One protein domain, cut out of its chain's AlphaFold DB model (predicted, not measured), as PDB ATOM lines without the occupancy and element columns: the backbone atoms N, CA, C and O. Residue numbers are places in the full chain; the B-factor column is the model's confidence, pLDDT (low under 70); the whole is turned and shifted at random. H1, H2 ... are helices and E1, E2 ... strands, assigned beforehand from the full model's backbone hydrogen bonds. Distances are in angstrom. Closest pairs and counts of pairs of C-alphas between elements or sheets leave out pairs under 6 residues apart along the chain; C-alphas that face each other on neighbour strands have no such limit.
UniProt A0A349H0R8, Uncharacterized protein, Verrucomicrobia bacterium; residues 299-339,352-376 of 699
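What this domain is: This is residues 299 to 339 and 352 to 376 of the 699 residues of an uncharacterized protein of Verrucomicrobia bacterium (UniProt A0A349H0R8). The model is a small, strongly twisted sheet of four strands, E2, E1, E4 and E3, and the last part of its longest strand, E2, runs out past the sheet as an arm along the longest axis. The long unnamed loop of residues 304 to 328 swings out past the end of E3 and back, with residues 322 to 326 over one face of the sheet, and the short helix H1 sits near one end on that same side. The printed part has 66 residues, with four named strands and one named helix in the order E1, E2, H1, E3, E4, and the sheet is antiparallel throughout. The class is mixed, helices and strands, with under half of the residues, 29, in named elements. The whole is compact, with a radius of gyration of the C-alphas of 12.0 A, yet elongated in outline, spanning 40 by 25 by 22 A.

Where its parts are: Find C-alpha 299 at (45.933, 43.976, -29.479), where strand E1, residues 299 to 303, begins and runs 12.7 A. Strand E2, residues 329 to 337, begins at C-alpha 329, (36.287, 47.537, -35.702), and runs 23.8 A. Strand E3 is residues 362 to 365, 10.3 A long. Strand E4, residues 370 to 374, runs 13.2 A and ends at C-alpha 374, (50.323, 48.957, -29.874). Helix H1 is residues 352 to 357, 8.9 A long.

How they stand to each other: Start in the sheet with the inner strands E1 and E4, antiparallel at 142 degrees, where you find N 301 and O 371 at 2.9 A and N 371 and O 301 at 2.8 A. Beside E1 is the edge strand E2, antiparallel at 136 degrees, with N 302 and O 330 at 2.8 A; E1 and E2 form a hairpin. C-alphas that face each other run from 329 and 303, 4.3 A, to 332 and 300, 5.3 A. On the other side, E4 has the edge strand E3, antiparallel at 153 degrees, with N 364 and O 372 at 2.8 A, and E3 and E4 form a hairpin. From edge to edge the strands' lines turn by 99 degrees. H1 is not on the sheet, but only just, with 4 pairs of C-alphas within 10 A; it is apart from E1 and E4. In H1 every O i to N i+4 pair is within hydrogen-bond range.

The domain as a whole: Look for the two C-alphas farthest apart at Pro 312 and Gly 338, 40.0 A. Residues 340 to 351 are cut out, and C-alphas 339 and 352 are 28.8 A apart across that cut. The link from E1 to E2 is long, 25 residues, while those from H1 to E3 and from E3 to E4 are tight. The mean pLDDT of the printed part is 82.1; residues 306 to 309, 337, 339 and 376 are under 70.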
ATOM      1  N   VAL A 299      47.156  44.680 -29.094       85.25
ATOM      2  CA  VAL A 299      45.933  43.976 -29.479       85.25
ATOM      3  C   VAL A 299      45.823  43.930 -30.985       85.25
ATOM      4  O   VAL A 299      46.376  44.779 -31.687       85.25
ATOM      5  N   GLN A 300      45.087  42.948 -31.486       88.69
ATOM      6  CA  GLN A 300      44.724  42.906 -32.890       88.69
ATOM      7  C   GLN A 300      43.294  43.412 -33.034       88.69
ATOM      8  O   GLN A 300      42.421  43.048 -32.249       88.69
ATOM      9  N   ILE A 301      43.073  44.281 -34.014       88.88
ATOM     10  CA  ILE A 301      41.732  44.719 -34.396       88.88
ATOM     11  C   ILE A 301      41.437  44.276 -35.823       88.88
ATOM     12  O   ILE A 301      42.324  44.263 -36.681       88.88
ATOM     13  N   HIS A 302      40.180  43.947 -36.071       89.44
ATOM     14  CA  HIS A 302      39.633  43.663 -37.383       89.44
ATOM     15  C   HIS A 302      38.749  44.840 -37.810       89.44
ATOM     16  O   HIS A 302      37.675  45.047 -37.243       89.44
ATOM     17  N   VAL A 303      39.205  45.630 -38.785       87.50
ATOM     18  CA  VAL A 303      38.444  46.774 -39.311       87.50
ATOM     19  C   VAL A 303      37.385  46.298 -40.304       87.50
ATOM     20  O   VAL A 303      37.669  45.506 -41.204       87.50
ATOM     21  N   GLU A 304      36.153  46.790 -40.168       84.19
ATOM     22  CA  GLU A 304      35.031  46.367 -41.023       84.19
ATOM     23  C   GLU A 304      35.142  46.915 -42.455       84.19
ATOM     24  O   GLU A 304      34.664  46.296 -43.405       84.19
ATOM     25  N   LYS A 305      35.805  48.068 -42.626       77.25
ATOM     26  CA  LYS A 305      36.050  48.712 -43.927       77.25
ATOM     27  C   LYS A 305      37.556  48.762 -44.223       77.25
ATOM     28  O   LYS A 305      38.217  49.732 -43.853       77.25
ATOM     29  N   PRO A 306      38.117  47.747 -44.904       67.50
ATOM     30  CA  PRO A 306      39.566  47.588 -45.074       67.50
ATOM     31  C   PRO A 306      40.235  48.614 -46.009       67.50
ATOM     32  O   PRO A 306      41.463  48.608 -46.123       67.50
ATOM     33  N   ASP A 307      39.460  49.475 -46.678       66.62
ATOM     34  CA  ASP A 307      39.949  50.467 -47.651       66.62
ATOM     35  C   ASP A 307      40.346  51.817 -47.026       66.62
ATOM     36  O   ASP A 307      40.863  52.692 -47.723       66.62
ATOM     37  N   LEU A 308      40.149  51.996 -45.714       61.22
ATOM     38  CA  LEU A 308      40.662  53.161 -44.986       61.22
ATOM     39  C   LEU A 308      42.201  53.170 -45.046       61.22
ATOM     40  O   LEU A 308      42.835  52.119 -44.931       61.22
ATOM     41  N   SER A 309      42.786  54.347 -45.313       61.72
ATOM     42  CA  SER A 309      44.121  54.503 -45.915       61.72
ATOM     43  C   SER A 309      45.198  53.619 -45.281       61.72
ATOM     44  O   SER A 309      45.661  53.852 -44.164       61.72
ATOM     45  N   LYS A 310      45.609  52.603 -46.040       72.50
ATOM     46  CA  LYS A 310      46.721  51.708 -45.712       72.50
ATOM     47  C   LYS A 310      48.029  52.488 -45.692       72.50
ATOM     48  O   LYS A 310      48.147  53.545 -46.317       72.50
ATOM     49  N   SER A 311      49.029  51.946 -45.012       81.19
ATOM     50  CA  SER A 311      50.389  52.449 -45.130       81.19
ATOM     51  C   SER A 311      50.788  52.495 -46.609       81.19
ATOM     52  O   SER A 311      50.654  51.477 -47.298       81.19
ATOM     53  N   PRO A 312      51.329  53.616 -47.124       82.44
ATOM     54  CA  PRO A 312      51.815  53.678 -48.504       82.44
ATOM     55  C   PRO A 312      52.977  52.703 -48.740       82.44
ATOM     56  O   PRO A 312      53.257  52.331 -49.877       82.44
ATOM     57  N   ARG A 313      53.636  52.252 -47.662       85.06
ATOM     58  CA  ARG A 313      54.687  51.231 -47.697       85.06
ATOM     59  C   ARG A 313      54.129  49.804 -47.669       85.06
ATOM     60  O   ARG A 313      54.875  48.882 -47.983       85.06
ATOM     61  N   GLY A 314      52.844  49.604 -47.367       86.56
ATOM     62  CA  GLY A 314      52.157  48.308 -47.363       86.56
ATOM     63  C   GLY A 314      52.144  47.587 -46.009       86.56
ATOM     64  O   GLY A 314      52.350  48.189 -44.959       86.56
ATOM     65  N   ILE A 315      51.892  46.275 -46.044       89.31
ATOM     66  CA  ILE A 315      51.785  45.416 -44.852       89.31
ATOM     67  C   ILE A 315      53.078  45.442 -44.026       89.31
ATOM     68  O   ILE A 315      54.185  45.389 -44.574       89.31
ATOM     69  N   GLY A 316      52.897  45.493 -42.709       86.75
ATOM     70  CA  GLY A 316      53.924  45.515 -41.678       86.75
ATOM     71  C   GLY A 316      54.406  46.912 -41.294       86.75
ATOM     72  O   GLY A 316      55.191  47.050 -40.361       86.75
ATOM     73  N   PHE A 317      53.936  47.948 -41.990       88.19
ATOM     74  CA  PHE A 317      54.305  49.337 -41.739       88.19
ATOM     75  C   PHE A 317      53.210  50.071 -40.958       88.19
ATOM     76  O   PHE A 317      52.050  49.652 -40.925       88.19
ATOM     77  N   ILE A 318      53.594  51.189 -40.335       85.56
ATOM     78  CA  ILE A 318      52.659  52.085 -39.648       85.56
ATOM     79  C   ILE A 318      51.630  52.606 -40.644       85.56
ATOM     80  O   ILE A 318      51.987  53.118 -41.712       85.56
ATOM     81  N   SER A 319      50.361  52.502 -40.265       84.56
ATOM     82  CA  SER A 319      49.265  53.173 -40.942       84.56
ATOM     83  C   SER A 319      49.276  54.665 -40.588       84.56
ATOM     84  O   SER A 319      49.415  55.010 -39.413       84.56
ATOM     85  N   PRO A 320      49.099  55.571 -41.567       82.06
ATOM     86  CA  PRO A 320      48.903  56.992 -41.284       82.06
ATOM     87  C   PRO A 320      47.571  57.271 -40.564       82.06
ATOM     88  O   PRO A 320      47.362  58.379 -40.075       82.06
ATOM     89  N   VAL A 321      46.666  56.285 -40.508       81.50
ATOM     90  CA  VAL A 321      45.375  56.370 -39.820       81.50
ATOM     91  C   VAL A 321      45.565  56.036 -38.348       81.50
ATOM     92  O   VAL A 321      46.134  55.003 -37.997       81.50
ATOM     93  N   LEU A 322      45.045  56.897 -37.479       84.50
ATOM     94  CA  LEU A 322      44.986  56.637 -36.045       84.50
ATOM     95  C   LEU A 322      43.807  55.722 -35.719       84.50
ATOM     96  O   LEU A 322      42.805  55.707 -36.429       84.50
ATOM     97  N   VAL A 323      43.877  55.013 -34.591       86.50
ATOM     98  CA  VAL A 323      42.801  54.101 -34.160       86.50
ATOM     99  C   VAL A 323      41.448  54.818 -34.069       86.50
ATOM    100  O   VAL A 323      40.431  54.253 -34.460       86.50
ATOM    101  N   LYS A 324      41.430  56.090 -33.640       85.94
ATOM    102  CA  LYS A 324      40.199  56.901 -33.556       85.94
ATOM    103  C   LYS A 324      39.503  57.124 -34.910       85.94
ATOM    104  O   LYS A 324      38.303  57.371 -34.937       85.94
ATOM    105  N   ASP A 325      40.253  57.035 -36.010       86.31
ATOM    106  CA  ASP A 325      39.798  57.312 -37.377       86.31
ATOM    107  C   ASP A 325      39.645  56.013 -38.200       86.31
ATOM    108  O   ASP A 325      39.324  56.053 -39.388       86.31
ATOM    109  N   ALA A 326      39.851  54.844 -37.579       82.19
ATOM    110  CA  ALA A 326      39.838  53.536 -38.241       82.19
ATOM    111  C   ALA A 326      38.427  53.021 -38.606       82.19
ATOM    112  O   ALA A 326      38.301  51.970 -39.234       82.19
ATOM    113  N   GLY A 327      37.369  53.752 -38.238       83.88
ATOM    114  CA  GLY A 327      35.979  53.325 -38.407       83.88
ATOM    115  C   GLY A 327      35.584  52.189 -37.451       83.88
ATOM    116  O   GLY A 327      36.300  51.920 -36.491       83.88
ATOM    117  N   PRO A 328      34.435  51.526 -37.679       86.31
ATOM    118  CA  PRO A 328      34.023  50.376 -36.880       86.31
ATOM    119  C   PRO A 328      35.034  49.229 -36.971       86.31
ATOM    120  O   PRO A 328      35.473  48.844 -38.062       86.31
ATOM    121  N   TYR A 329      35.388  48.674 -35.817       88.38
ATOM    122  CA  TYR A 329      36.287  47.537 -35.702       88.38
ATOM    123  C   TYR A 329      35.836  46.595 -34.593       88.38
ATOM    124  O   TYR A 329      35.118  46.973 -33.666       88.38
ATOM    125  N   GLN A 330      36.320  45.366 -34.671       88.25
ATOM    126  CA  GLN A 330      36.197  44.374 -33.614       88.25
ATOM    127  C   GLN A 330      37.588  44.032 -33.077       88.25
ATOM    128  O   GLN A 330      38.579  44.167 -33.794       88.25
ATOM    129  N   VAL A 331      37.684  43.625 -31.812       87.81
ATOM    130  CA  VAL A 331      38.967  43.308 -31.171       87.81
ATOM    131  C   VAL A 331      39.117  41.799 -31.050       87.81
ATOM    132  O   VAL A 331      38.164  41.102 -30.701       87.81
ATOM    133  N   GLU A 332      40.324  41.317 -31.321       84.69
ATOM    134  CA  GLU A 332      40.715  39.921 -31.185       84.69
ATOM    135  C   GLU A 332      41.807  39.796 -30.109       84.69
ATOM    136  O   GLU A 332      42.746  40.602 -30.046       84.69
ATOM    137  N   LYS A 333      41.726  38.760 -29.269       76.94
ATOM    138  CA  LYS A 333      42.753  38.438 -28.267       76.94
ATOM    139  C   LYS A 333      43.119  36.959 -28.325       76.94
ATOM    140  O   LYS A 333      42.256  36.114 -28.534       76.94
ATOM    141  N   TRP A 334      44.388  36.649 -28.059       72.44
ATOM    142  CA  TRP A 334      44.805  35.278 -27.774       72.44
ATOM    143  C   TRP A 334      44.200  34.814 -26.446       72.44
ATOM    144  O   TRP A 334      44.487  35.388 -25.388       72.44
ATOM    145  N   THR A 335      43.397  33.763 -26.494       71.75
ATOM    146  CA  THR A 335      42.843  33.068 -25.334       71.75
ATOM    147  C   THR A 335      43.359  31.633 -25.308       71.75
ATOM    148  O   THR A 335      43.654  31.017 -26.337       71.75
ATOM    149  N   GLN A 336      43.559  31.110 -24.100       73.12
ATOM    150  CA  GLN A 336      44.026  29.744 -23.920       73.12
ATOM    151  C   GLN A 336      42.828  28.800 -24.030       73.12
ATOM    152  O   GLN A 336      41.904  28.869 -23.221       73.12
ATOM    153  N   ALA A 337      42.856  27.910 -25.018       63.94
ATOM    154  CA  ALA A 337      41.808  26.929 -25.264       63.94
ATOM    155  C   ALA A 337      42.424  25.525 -25.234       63.94
ATOM    156  O   ALA A 337      43.143  25.110 -26.147       63.94
ATOM    157  N   GLY A 338      42.182  24.788 -24.146       76.25
ATOM    158  CA  GLY A 338      42.828  23.494 -23.910       76.25
ATOM    159  C   GLY A 338      44.352  23.628 -23.770       76.25
ATOM    160  O   GLY A 338      44.837  24.427 -22.972       76.25
ATOM    161  N   SER A 339      45.117  22.840 -24.536       63.50
ATOM    162  CA  SER A 339      46.589  22.918 -24.594       63.50
ATOM    163  C   SER A 339      47.121  23.921 -25.629       63.50
ATOM    164  O   SER A 339      48.338  24.071 -25.757       63.50
ATOM    165  N   SER A 352      37.855  48.764 -23.562       80.38
ATOM    166  CA  SER A 352      37.494  50.184 -23.399       80.38
ATOM    167  C   SER A 352      38.700  51.135 -23.312       80.38
ATOM    168  O   SER A 352      38.608  52.299 -23.699       80.38
ATOM    169  N   TRP A 353      39.862  50.642 -22.870       81.81
ATOM    170  CA  TRP A 353      41.107  51.412 -22.852       81.81
ATOM    171  C   TRP A 353      41.595  51.803 -24.259       81.81
ATOM    172  O   TRP A 353      42.267  52.828 -24.389       81.81
ATOM    173  N   LEU A 354      41.262  51.029 -25.304       83.00
ATOM    174  CA  LEU A 354      41.622  51.357 -26.689       83.00
ATOM    175  C   LEU A 354      40.945  52.646 -27.124       83.00
ATOM    176  O   LEU A 354      41.617  53.549 -27.607       83.00
ATOM    177  N   GLU A 355      39.635  52.749 -26.901       81.69
ATOM    178  CA  GLU A 355      38.839  53.919 -27.277       81.69
ATOM    179  C   GLU A 355      39.305  55.169 -26.520       81.69
ATOM    180  O   GLU A 355      39.506  56.224 -27.119       81.69
ATOM    181  N   GLN A 356      39.583  55.032 -25.220       84.50
ATOM    182  CA  GLN A 356      40.076  56.129 -24.376       84.50
ATOM    183  C   GLN A 356      41.434  56.680 -24.837       84.50
ATOM    184  O   GLN A 356      41.729  57.857 -24.625       84.50
ATOM    185  N   ASN A 357      42.257  55.845 -25.477       85.75
ATOM    186  CA  ASN A 357      43.601  56.208 -25.922       85.75
ATOM    187  C   ASN A 357      43.732  56.288 -27.449       85.75
ATOM    188  O   ASN A 357      44.829  56.536 -27.942       85.75
ATOM    189  N   ALA A 358      42.642  56.145 -28.210       83.75
ATOM    190  CA  ALA A 358      42.655  55.898 -29.655       83.75
ATOM    191  C   ALA A 358      43.382  56.972 -30.494       83.75
ATOM    192  O   ALA A 358      43.828  56.701 -31.607       83.75
ATOM    193  N   ALA A 359      43.538  58.187 -29.961       83.81
ATOM    194  CA  ALA A 359      44.294  59.270 -30.589       83.81
ATOM    195  C   ALA A 359      45.827  59.138 -30.468       83.81
ATOM    196  O   ALA A 359      46.544  59.851 -31.162       83.81
ATOM    197  N   LYS A 360      46.324  58.283 -29.566       81.00
ATOM    198  CA  LYS A 360      47.749  58.134 -29.210       81.00
ATOM    199  C   LYS A 360      48.319  56.757 -29.561       81.00
ATOM    200  O   LYS A 360      49.494  56.502 -29.337       81.00
ATOM    201  N   LEU A 361      47.483  55.846 -30.054       86.00
ATOM    202  CA  LEU A 361      47.887  54.482 -30.368       86.00
ATOM    203  C   LEU A 361      48.385  54.398 -31.808       86.00
ATOM    204  O   LEU A 361      47.733  54.896 -32.727       86.00
ATOM    205  N   ASN A 362      49.512  53.716 -32.005       84.88
ATOM    206  CA  ASN A 362      49.978  53.394 -33.347       84.88
ATOM    207  C   ASN A 362      49.248  52.156 -33.869       84.88
ATOM    208  O   ASN A 362      49.070  51.173 -33.141       84.88
ATOM    209  N   MET A 363      48.910  52.191 -35.154       88.44
ATOM    210  CA  MET A 363      48.274  51.095 -35.871       88.44
ATOM    211  C   MET A 363      49.192  50.598 -36.992       88.44
ATOM    212  O   MET A 363      49.736  51.400 -37.747       88.44
ATOM    213  N   TYR A 364      49.359  49.280 -37.109       88.94
ATOM    214  CA  TYR A 364      50.193  48.633 -38.128       88.94
ATOM    215  C   TYR A 364      49.339  47.717 -38.985       88.94
ATOM    216  O   TYR A 364      48.538  46.936 -38.462       88.94
ATOM    217  N   ASP A 365      49.533  47.779 -40.297       88.56
ATOM    218  CA  ASP A 365      48.802  46.931 -41.230       88.56
ATOM    219  C   ASP A 365      49.330  45.495 -41.157       88.56
ATOM    220  O   ASP A 365      50.499  45.267 -41.447       88.56
ATOM    221  N   LEU A 366      48.499  44.518 -40.783       88.25
ATOM    222  CA  LEU A 366      48.904  43.103 -40.766       88.25
ATOM    223  C   LEU A 366      48.457  42.365 -42.026       88.25
ATOM    224  O   LEU A 366      49.183  41.529 -42.547       88.25
ATOM    225  N   ASP A 367      47.267  42.686 -42.530       86.25
ATOM    226  CA  ASP A 367      46.774  42.221 -43.825       86.25
ATOM    227  C   ASP A 367      45.674  43.156 -44.372       86.25
ATOM    228  O   ASP A 367      45.655  44.357 -44.085       86.25
ATOM    229  N   LYS A 368      44.751  42.625 -45.187       81.56
ATOM    230  CA  LYS A 368      43.624  43.381 -45.742       81.56
ATOM    231  C   LYS A 368      42.779  44.055 -44.653       81.56
ATOM    232  O   LYS A 368      42.559  45.260 -44.773       81.56
ATOM    233  N   SER A 369      42.358  43.341 -43.611       85.69
ATOM    234  CA  SER A 369      41.396  43.823 -42.600       85.69
ATOM    235  C   SER A 369      41.920  43.801 -41.164       85.69
ATOM    236  O   SER A 369      41.335  44.448 -40.299       85.69
ATOM    237  N   ARG A 370      43.032  43.121 -40.882       88.75
ATOM    238  CA  ARG A 370      43.635  43.070 -39.547       88.75
ATOM    239  C   ARG A 370      44.684  44.150 -39.360       88.75
ATOM    240  O   ARG A 370      45.479  44.448 -40.264       88.75
ATOM    241  N   ARG A 371      44.708  44.717 -38.160       89.25
ATOM    242  CA  ARG A 371      45.685  45.708 -37.714       89.25
ATOM    243  C   ARG A 371      46.234  45.325 -36.348       89.25
ATOM    244  O   ARG A 371      45.489  44.854 -35.493       89.25
ATOM    245  N   LEU A 372      47.526  45.544 -36.133       89.75
ATOM    246  CA  LEU A 372      48.122  45.506 -34.800       89.75
ATOM    247  C   LEU A 372      48.028  46.906 -34.213       89.75
ATOM    248  O   LEU A 372      48.514  47.857 -34.818       89.75
ATOM    249  N   VAL A 373      47.440  47.027 -33.033       89.12
ATOM    250  CA  VAL A 373      47.430  48.264 -32.262       89.12
ATOM    251  C   VAL A 373      48.365  48.087 -31.081       89.12
ATOM    252  O   VAL A 373      48.236  47.131 -30.311       89.12
ATOM    253  N   VAL A 374      49.324  48.997 -30.946       85.62
ATOM    254  CA  VAL A 374      50.323  48.957 -29.874       85.62
ATOM    255  C   VAL A 374      50.196  50.217 -29.032       85.62
ATOM    256  O   VAL A 374      50.168  51.327 -29.570       85.62
ATOM    257  N   ALA A 375      50.129  50.040 -27.713       76.88
ATOM    258  CA  ALA A 375      50.204  51.150 -26.779       76.88
ATOM    259  C   ALA A 375      51.616  51.749 -26.775       76.88
ATOM    260  O   ALA A 375      52.594  51.032 -26.569       76.88
ATOM    261  N   GLU A 376      51.726  53.063 -26.980       69.31
ATOM    262  CA  GLU A 376      52.940  53.800 -26.616       69.31
ATOM    263  C   GLU A 376      52.904  54.057 -25.110       69.31
ATOM    264  O   GLU A 376      52.404  55.072 -24.633       69.31
TER     265      GLU A 376